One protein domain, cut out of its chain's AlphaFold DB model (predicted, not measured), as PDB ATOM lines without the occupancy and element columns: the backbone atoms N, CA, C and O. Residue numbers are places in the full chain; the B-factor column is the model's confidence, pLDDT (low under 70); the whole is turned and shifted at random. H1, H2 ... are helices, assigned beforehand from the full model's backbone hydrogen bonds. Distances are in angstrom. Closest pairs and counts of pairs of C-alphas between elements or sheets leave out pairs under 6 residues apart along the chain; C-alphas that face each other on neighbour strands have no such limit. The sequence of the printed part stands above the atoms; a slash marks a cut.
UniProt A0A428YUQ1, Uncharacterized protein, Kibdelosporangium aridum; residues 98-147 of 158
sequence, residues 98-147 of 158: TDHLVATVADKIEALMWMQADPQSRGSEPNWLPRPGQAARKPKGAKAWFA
ATOM      1  N   THR A  98     128.370 133.645  66.837       76.88
ATOM      2  CA  THR A  98     126.982 134.106  66.807       76.88
ATOM      3  C   THR A  98     126.038 133.061  66.214       76.88
ATOM      4  O   THR A  98     125.015 132.773  66.828       76.88
ATOM      5  N   ASP A  99     126.385 132.430  65.092       78.56
ATOM      6  CA  ASP A  99     125.550 131.396  64.459       78.56
ATOM      7  C   ASP A  99     125.385 130.172  65.372       78.56
ATOM      8  O   ASP A  99     124.279 129.660  65.551       78.56
ATOM      9  N   HIS A 100     126.464 129.759  66.047       80.12
ATOM     10  CA  HIS A 100     126.403 128.703  67.059       80.12
ATOM     11  C   HIS A 100     125.481 129.055  68.225       80.12
ATOM     12  O   HIS A 100     124.748 128.180  68.701       80.12
ATOM     13  N   LEU A 101     125.508 130.304  68.692       85.00
ATOM     14  CA  LEU A 101     124.660 130.766  69.787       85.00
ATOM     15  C   LEU A 101     123.193 130.847  69.359       85.00
ATOM     16  O   LEU A 101     122.340 130.295  70.051       85.00
ATOM     17  N   VAL A 102     122.904 131.446  68.205       88.94
ATOM     18  CA  VAL A 102     121.539 131.585  67.678       88.94
ATOM     19  C   VAL A 102     120.901 130.219  67.450       88.94
ATOM     20  O   VAL A 102     119.786 129.982  67.909       88.94
ATOM     21  N   ALA A 103     121.622 129.284  66.833       84.25
ATOM     22  CA  ALA A 103     121.117 127.930  66.647       84.25
ATOM     23  C   ALA A 103     120.881 127.198  67.976       84.25
ATOM     24  O   ALA A 103     119.898 126.484  68.124       84.25
ATOM     25  N   THR A 104     121.743 127.409  68.978       88.44
ATOM     26  CA  THR A 104     121.527 126.838  70.320       88.44
ATOM     27  C   THR A 104     120.280 127.408  70.979       88.44
ATOM     28  O   THR A 104     119.527 126.660  71.592       88.44
ATOM     29  N   VAL A 105     120.041 128.711  70.849       92.56
ATOM     30  CA  VAL A 105     118.824 129.343  71.367       92.56
ATOM     31  C   VAL A 105     117.589 128.774  70.668       92.56
ATOM     32  O   VAL A 105     116.641 128.397  71.353       92.56
ATOM     33  N   ALA A 106     117.623 128.632  69.340       89.50
ATOM     34  CA  ALA A 106     116.536 128.030  68.572       89.50
ATOM     35  C   ALA A 106     116.231 126.593  69.033       89.50
ATOM     36  O   ALA A 106     115.092 126.313  69.410       89.50
ATOM     37  N   ASP A 107     117.252 125.728  69.128       88.00
ATOM     38  CA  ASP A 107     117.108 124.339  69.595       88.00
ATOM     39  C   ASP A 107     116.479 124.272  71.005       88.00
ATOM     40  O   ASP A 107     115.659 123.400  71.305       88.00
ATOM     41  N   LYS A 108     116.863 125.189  71.909       91.69
ATOM     42  CA  LYS A 108     116.339 125.231  73.286       91.69
ATOM     43  C   LYS A 108     114.897 125.720  73.350       91.69
ATOM     44  O   LYS A 108     114.126 125.170  74.132       91.69
ATOM     45  N   ILE A 109     114.531 126.719  72.550       92.94
ATOM     46  CA  ILE A 109     113.153 127.219  72.485       92.94
ATOM     47  C   ILE A 109     112.233 126.128  71.941       92.94
ATOM     48  O   ILE A 109     111.204 125.848  72.551       92.94
ATOM     49  N   GLU A 110     112.624 125.457  70.858       88.69
ATOM     50  CA  GLU A 110     111.829 124.375  70.272       88.69
ATOM     51  C   GLU A 110     111.638 123.217  71.264       88.69
ATOM     52  O   GLU A 110     110.523 122.725  71.452       88.69
ATOM     53  N   ALA A 111     112.697 122.841  71.989       88.69
ATOM     54  CA  ALA A 111     112.613 121.840  73.047       88.69
ATOM     55  C   ALA A 111     111.682 122.268  74.197       88.69
ATOM     56  O   ALA A 111     110.912 121.444  74.684       88.69
ATOM     57  N   LEU A 112     111.719 123.535  74.625       91.94
ATOM     58  CA  LEU A 112     110.839 124.052  75.680       91.94
ATOM     59  C   LEU A 112     109.371 124.079  75.243       91.94
ATOM     60  O   LEU A 112     108.505 123.646  76.000       91.94
ATOM     61  N   MET A 113     109.093 124.523  74.015       90.06
ATOM     62  CA  MET A 113     107.741 124.511  73.451       90.06
ATOM     63  C   MET A 113     107.203 123.084  73.348       90.06
ATOM     64  O   MET A 113     106.067 122.823  73.740       90.06
ATOM     65  N   TRP A 114     108.039 122.142  72.899       88.31
ATOM     66  CA  TRP A 114     107.702 120.722  72.911       88.31
ATOM     67  C   TRP A 114     107.426 120.246  74.341       88.31
ATOM     68  O   TRP A 114     106.395 119.632  74.581       88.31
ATOM     69  N   MET A 115     108.280 120.580  75.315       87.81
ATOM     70  CA  MET A 115     108.103 120.213  76.726       87.81
ATOM     71  C   MET A 115     106.795 120.711  77.344       87.81
ATOM     72  O   MET A 115     106.216 119.987  78.153       87.81
ATOM     73  N   GLN A 116     106.350 121.905  76.962       90.50
ATOM     74  CA  GLN A 116     105.136 122.536  77.474       90.50
ATOM     75  C   GLN A 116     103.859 122.080  76.750       90.50
ATOM     76  O   GLN A 116     102.766 122.244  77.290       90.50
ATOM     77  N   ALA A 117     103.976 121.508  75.548       88.00
ATOM     78  CA  ALA A 117     102.835 120.957  74.828       88.00
ATOM     79  C   ALA A 117     102.205 119.781  75.596       88.00
ATOM     80  O   ALA A 117     102.913 118.976  76.212       88.00
ATOM     81  N   ASP A 118     100.874 119.678  75.525       87.12
ATOM     82  CA  ASP A 118     100.095 118.621  76.173       87.12
ATOM     83  C   ASP A 118     100.624 117.235  75.750       87.12
ATOM     84  O   ASP A 118     100.701 116.958  74.547       87.12
ATOM     85  N   PRO A 119     100.996 116.349  76.697       80.81
ATOM     86  CA  PRO A 119     101.504 115.015  76.396       80.81
ATOM     87  C   PRO A 119     100.638 114.196  75.434       80.81
ATOM     88  O   PRO A 119     101.183 113.354  74.725       80.81
ATOM     89  N   GLN A 120      99.319 114.427  75.389       79.81
ATOM     90  CA  GLN A 120      98.426 113.697  74.483       79.81
ATOM     91  C   GLN A 120      98.400 114.245  73.050       79.81
ATOM     92  O   GLN A 120      98.092 113.498  72.124       79.81
ATOM     93  N   SER A 121      98.741 115.519  72.843       77.50
ATOM     94  CA  SER A 121      98.750 116.164  71.519       77.50
ATOM     95  C   SER A 121     100.158 116.447  70.992       77.50
ATOM     96  O   SER A 121     100.329 117.024  69.917       77.50
ATOM     97  N   ARG A 122     101.182 116.120  71.775       79.31
ATOM     98  CA  ARG A 122     102.570 116.441  71.480       79.31
ATOM     99  C   ARG A 122     103.147 115.468  70.454       79.31
ATOM    100  O   ARG A 122     103.168 114.260  70.663       79.31
ATOM    101  N   GLY A 123     103.633 116.021  69.340       79.25
ATOM    102  CA  GLY A 123     104.316 115.274  68.279       79.25
ATOM    103  C   GLY A 123     105.690 114.730  68.699       79.25
ATOM    104  O   GLY A 123     106.072 114.768  69.870       79.25
ATOM    105  N   SER A 124     106.462 114.231  67.731       79.75
ATOM    106  CA  SER A 124     107.817 113.711  67.969       79.75
ATOM    107  C   SER A 124     108.757 114.761  68.570       79.75
ATOM    108  O   SER A 124     108.605 115.952  68.309       79.75
ATOM    109  N   GLU A 125     109.751 114.302  69.338       80.69
ATOM    110  CA  GLU A 125     110.830 115.156  69.852       80.69
ATOM    111  C   GLU A 125     111.481 115.949  68.702       80.69
ATOM    112  O   GLU A 125     111.793 115.348  67.664       80.69
ATOM    113  N   PRO A 126     111.667 117.272  68.858       81.38
ATOM    114  CA  PRO A 126     112.245 118.107  67.817       81.38
ATOM    115  C   PRO A 126     113.679 117.683  67.507       81.38
ATOM    116  O   PRO A 126     114.452 117.303  68.393       81.38
ATOM    117  N   ASN A 127     114.034 117.733  66.224       77.38
ATOM    118  CA  ASN A 127     115.372 117.389  65.769       77.38
ATOM    119  C   ASN A 127     116.231 118.650  65.705       77.38
ATOM    120  O   ASN A 127     115.904 119.577  64.974       77.38
ATOM    121  N   TRP A 128     117.338 118.655  66.441       78.25
ATOM    122  CA  TRP A 128     118.237 119.806  66.497       78.25
ATOM    123  C   TRP A 128     118.821 120.138  65.130       78.25
ATOM    124  O   TRP A 128     119.067 119.242  64.309       78.25
ATOM    125  N   LEU A 129     119.098 121.424  64.917       73.69
ATOM    126  CA  LEU A 129     119.708 121.881  63.676       73.69
ATOM    127  C   LEU A 129     121.058 121.164  63.453       73.69
ATOM    128  O   LEU A 129     121.892 121.128  64.367       73.69
ATOM    129  N   PRO A 130     121.315 120.599  62.257       71.25
ATOM    130  CA  PRO A 130     122.589 119.955  61.969       71.25
ATOM    131  C   PRO A 130     123.703 120.999  61.997       71.25
ATOM    132  O   PRO A 130     123.665 121.985  61.257       71.25
ATOM    133  N   ARG A 131     124.692 120.781  62.869       73.56
ATOM    134  CA  ARG A 131     125.816 121.700  63.016       73.56
ATOM    135  C   ARG A 131     126.960 121.281  62.106       73.56
ATOM    136  O   ARG A 131     127.248 120.087  62.004       73.56
ATOM    137  N   PRO A 132     127.646 122.247  61.501       67.81
ATOM    138  CA  PRO A 132     128.863 121.967  60.764       67.81
ATOM    139  C   PRO A 132     129.918 121.294  61.663       67.81
ATOM    140  O   PRO A 132     130.026 121.616  62.848       67.81
ATOM    141  N   GLY A 133     130.628 120.295  61.141       66.38
ATOM    142  CA  GLY A 133     131.563 119.459  61.905       66.38
ATOM    143  C   GLY A 133     130.939 118.503  62.938       66.38
ATOM    144  O   GLY A 133     131.669 117.734  63.564       66.38
ATOM    145  N   GLN A 134     129.612 118.498  63.125       63.91
ATOM    146  CA  GLN A 134     128.923 117.542  63.998       63.91
ATOM    147  C   GLN A 134     128.056 116.588  63.178       63.91
ATOM    148  O   GLN A 134     127.315 116.988  62.284       63.91
ATOM    149  N   ALA A 135     128.120 115.296  63.502       57.56
ATOM    150  CA  ALA A 135     127.240 114.318  62.878       57.56
ATOM    151  C   ALA A 135     125.775 114.667  63.189       57.56
ATOM    152  O   ALA A 135     125.406 114.832  64.356       57.56
ATOM    153  N   ALA A 136     124.939 114.752  62.149       57.16
ATOM    154  CA  ALA A 136     123.507 114.970  62.312       57.16
ATOM    155  C   ALA A 136     122.929 113.911  63.260       57.16
ATOM    156  O   ALA A 136     123.133 112.704  63.077       57.16
ATOM    157  N   ARG A 137     122.214 114.360  64.296       57.91
ATOM    158  CA  ARG A 137     121.583 113.453  65.250       57.91
ATOM    159  C   ARG A 137     120.536 112.640  64.490       57.91
ATOM    160  O   ARG A 137     119.612 113.193  63.901       57.91
ATOM    161  N   LYS A 138     120.708 111.314  64.443       56.03
ATOM    162  CA  LYS A 138     119.758 110.434  63.750       56.03
ATOM    163  C   LYS A 138     118.383 110.584  64.412       56.03
ATOM    164  O   LYS A 138     118.310 110.422  65.635       56.03
ATOM    165  N   PRO A 139     117.305 110.846  63.651       52.16
ATOM    166  CA  PRO A 139     115.973 110.919  64.232       52.16
ATOM    167  C   PRO A 139     115.637 109.575  64.888       52.16
ATOM    168  O   PRO A 139     115.817 108.510  64.280       52.16
ATOM    169  N   LYS A 140     115.169 109.611  66.145       50.62
ATOM    170  CA  LYS A 140     114.650 108.437  66.866       50.62
ATOM    171  C   LYS A 140     113.352 107.982  66.187       50.62
ATOM    172  O   LYS A 140     112.261 108.359  66.583       50.62
ATOM    173  N   GLY A 141     113.496 107.213  65.114       49.31
ATOM    174  CA  GLY A 141     112.388 106.696  64.308       49.31
ATOM    175  C   GLY A 141     112.843 106.058  62.996       49.31
ATOM    176  O   GLY A 141     112.223 105.108  62.529       49.31
ATOM    177  N   ALA A 142     113.994 106.475  62.452       47.16
ATOM    178  CA  ALA A 142     114.500 105.938  61.185       47.16
ATOM    179  C   ALA A 142     114.810 104.429  61.238       47.16
ATOM    180  O   ALA A 142     114.676 103.738  60.233       47.16
ATOM    181  N   LYS A 143     115.170 103.885  62.409       47.22
ATOM    182  CA  LYS A 143     115.452 102.446  62.563       47.22
ATOM    183  C   LYS A 143     114.205 101.559  62.436       47.22
ATOM    184  O   LYS A 143     114.347 100.398  62.073       47.22
ATOM    185  N   ALA A 144     113.005 102.085  62.696       49.00
ATOM    186  CA  ALA A 144     111.776 101.289  62.656       49.00
ATOM    187  C   ALA A 144     111.350 100.949  61.218       49.00
ATOM    188  O   ALA A 144     110.882  99.844  60.963       49.00
ATOM    189  N   TRP A 145     111.571 101.860  60.264       43.00
ATOM    190  CA  TRP A 145     111.213 101.636  58.859       43.00
ATOM    191  C   TRP A 145     112.170 100.678  58.139       43.00
ATOM    192  O   TRP A 145     111.707  99.816  57.403       43.00
ATOM    193  N   PHE A 146     113.484 100.753  58.393       40.00
ATOM    194  CA  PHE A 146     114.442  99.801  57.805       40.00
ATOM    195  C   PHE A 146     114.297  98.380  58.375       40.00
ATOM    196  O   PHE A 146     114.440  97.416  57.626       40.00
ATOM    197  N   ALA A 147     113.947  98.242  59.662       42.22
ATOM    198  CA  ALA A 147     113.631  96.947  60.269       42.22
ATOM    199  C   ALA A 147     112.317  96.352  59.723       42.22
ATOM    200  O   ALA A 147     112.255  95.157  59.456       42.22
TER     201      ALA A 147
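AT A GLANCE: This is residues 98 to 147 of the 158 residues of an uncharacterized protein of Kibdelosporangium aridum (UniProt A0A428YUQ1). One long helix, H1, lies along one side of a flat, loose zigzag: after it the chain folds back beside H1 as an unnamed strip, turns again near residue 133 and runs to a short helix, H2. Residues 116 to 121 stick out at the first turn, and H2 sticks out at the far end. The printed part has 50 residues, with two named helices in the order H1, H2 and no named strand, and its class is all helix. It is loose, with a radius of gyration of the C-alphas of 13.2 A, and spans 37 by 30 by 7 A.

IN THESE COORDINATES: Find C-alpha 98 at (126.982, 134.106, 66.807); from there H1, residues 98 to 116, runs 26.9 A to C-alpha 116 at (105.136, 122.536, 77.474). H2, residues 142 to 147, ends at C-alpha 147 at (113.631, 96.947, 60.269).

HOW THE PARTS SIT: H1 and H2 are apart, joined by a long link, residues 117 to 141. Look at the backbone: every O i to N i+4 pair is within hydrogen-bond range in H1, and 1 of 2 in H2.

THE WHOLE: The C-alphas farthest apart, those of Thr 98 and Ala 147, are 40.0 A apart. The printed part has no cut. In this predicted model, residues 132 to 147 are under 70 in pLDDT.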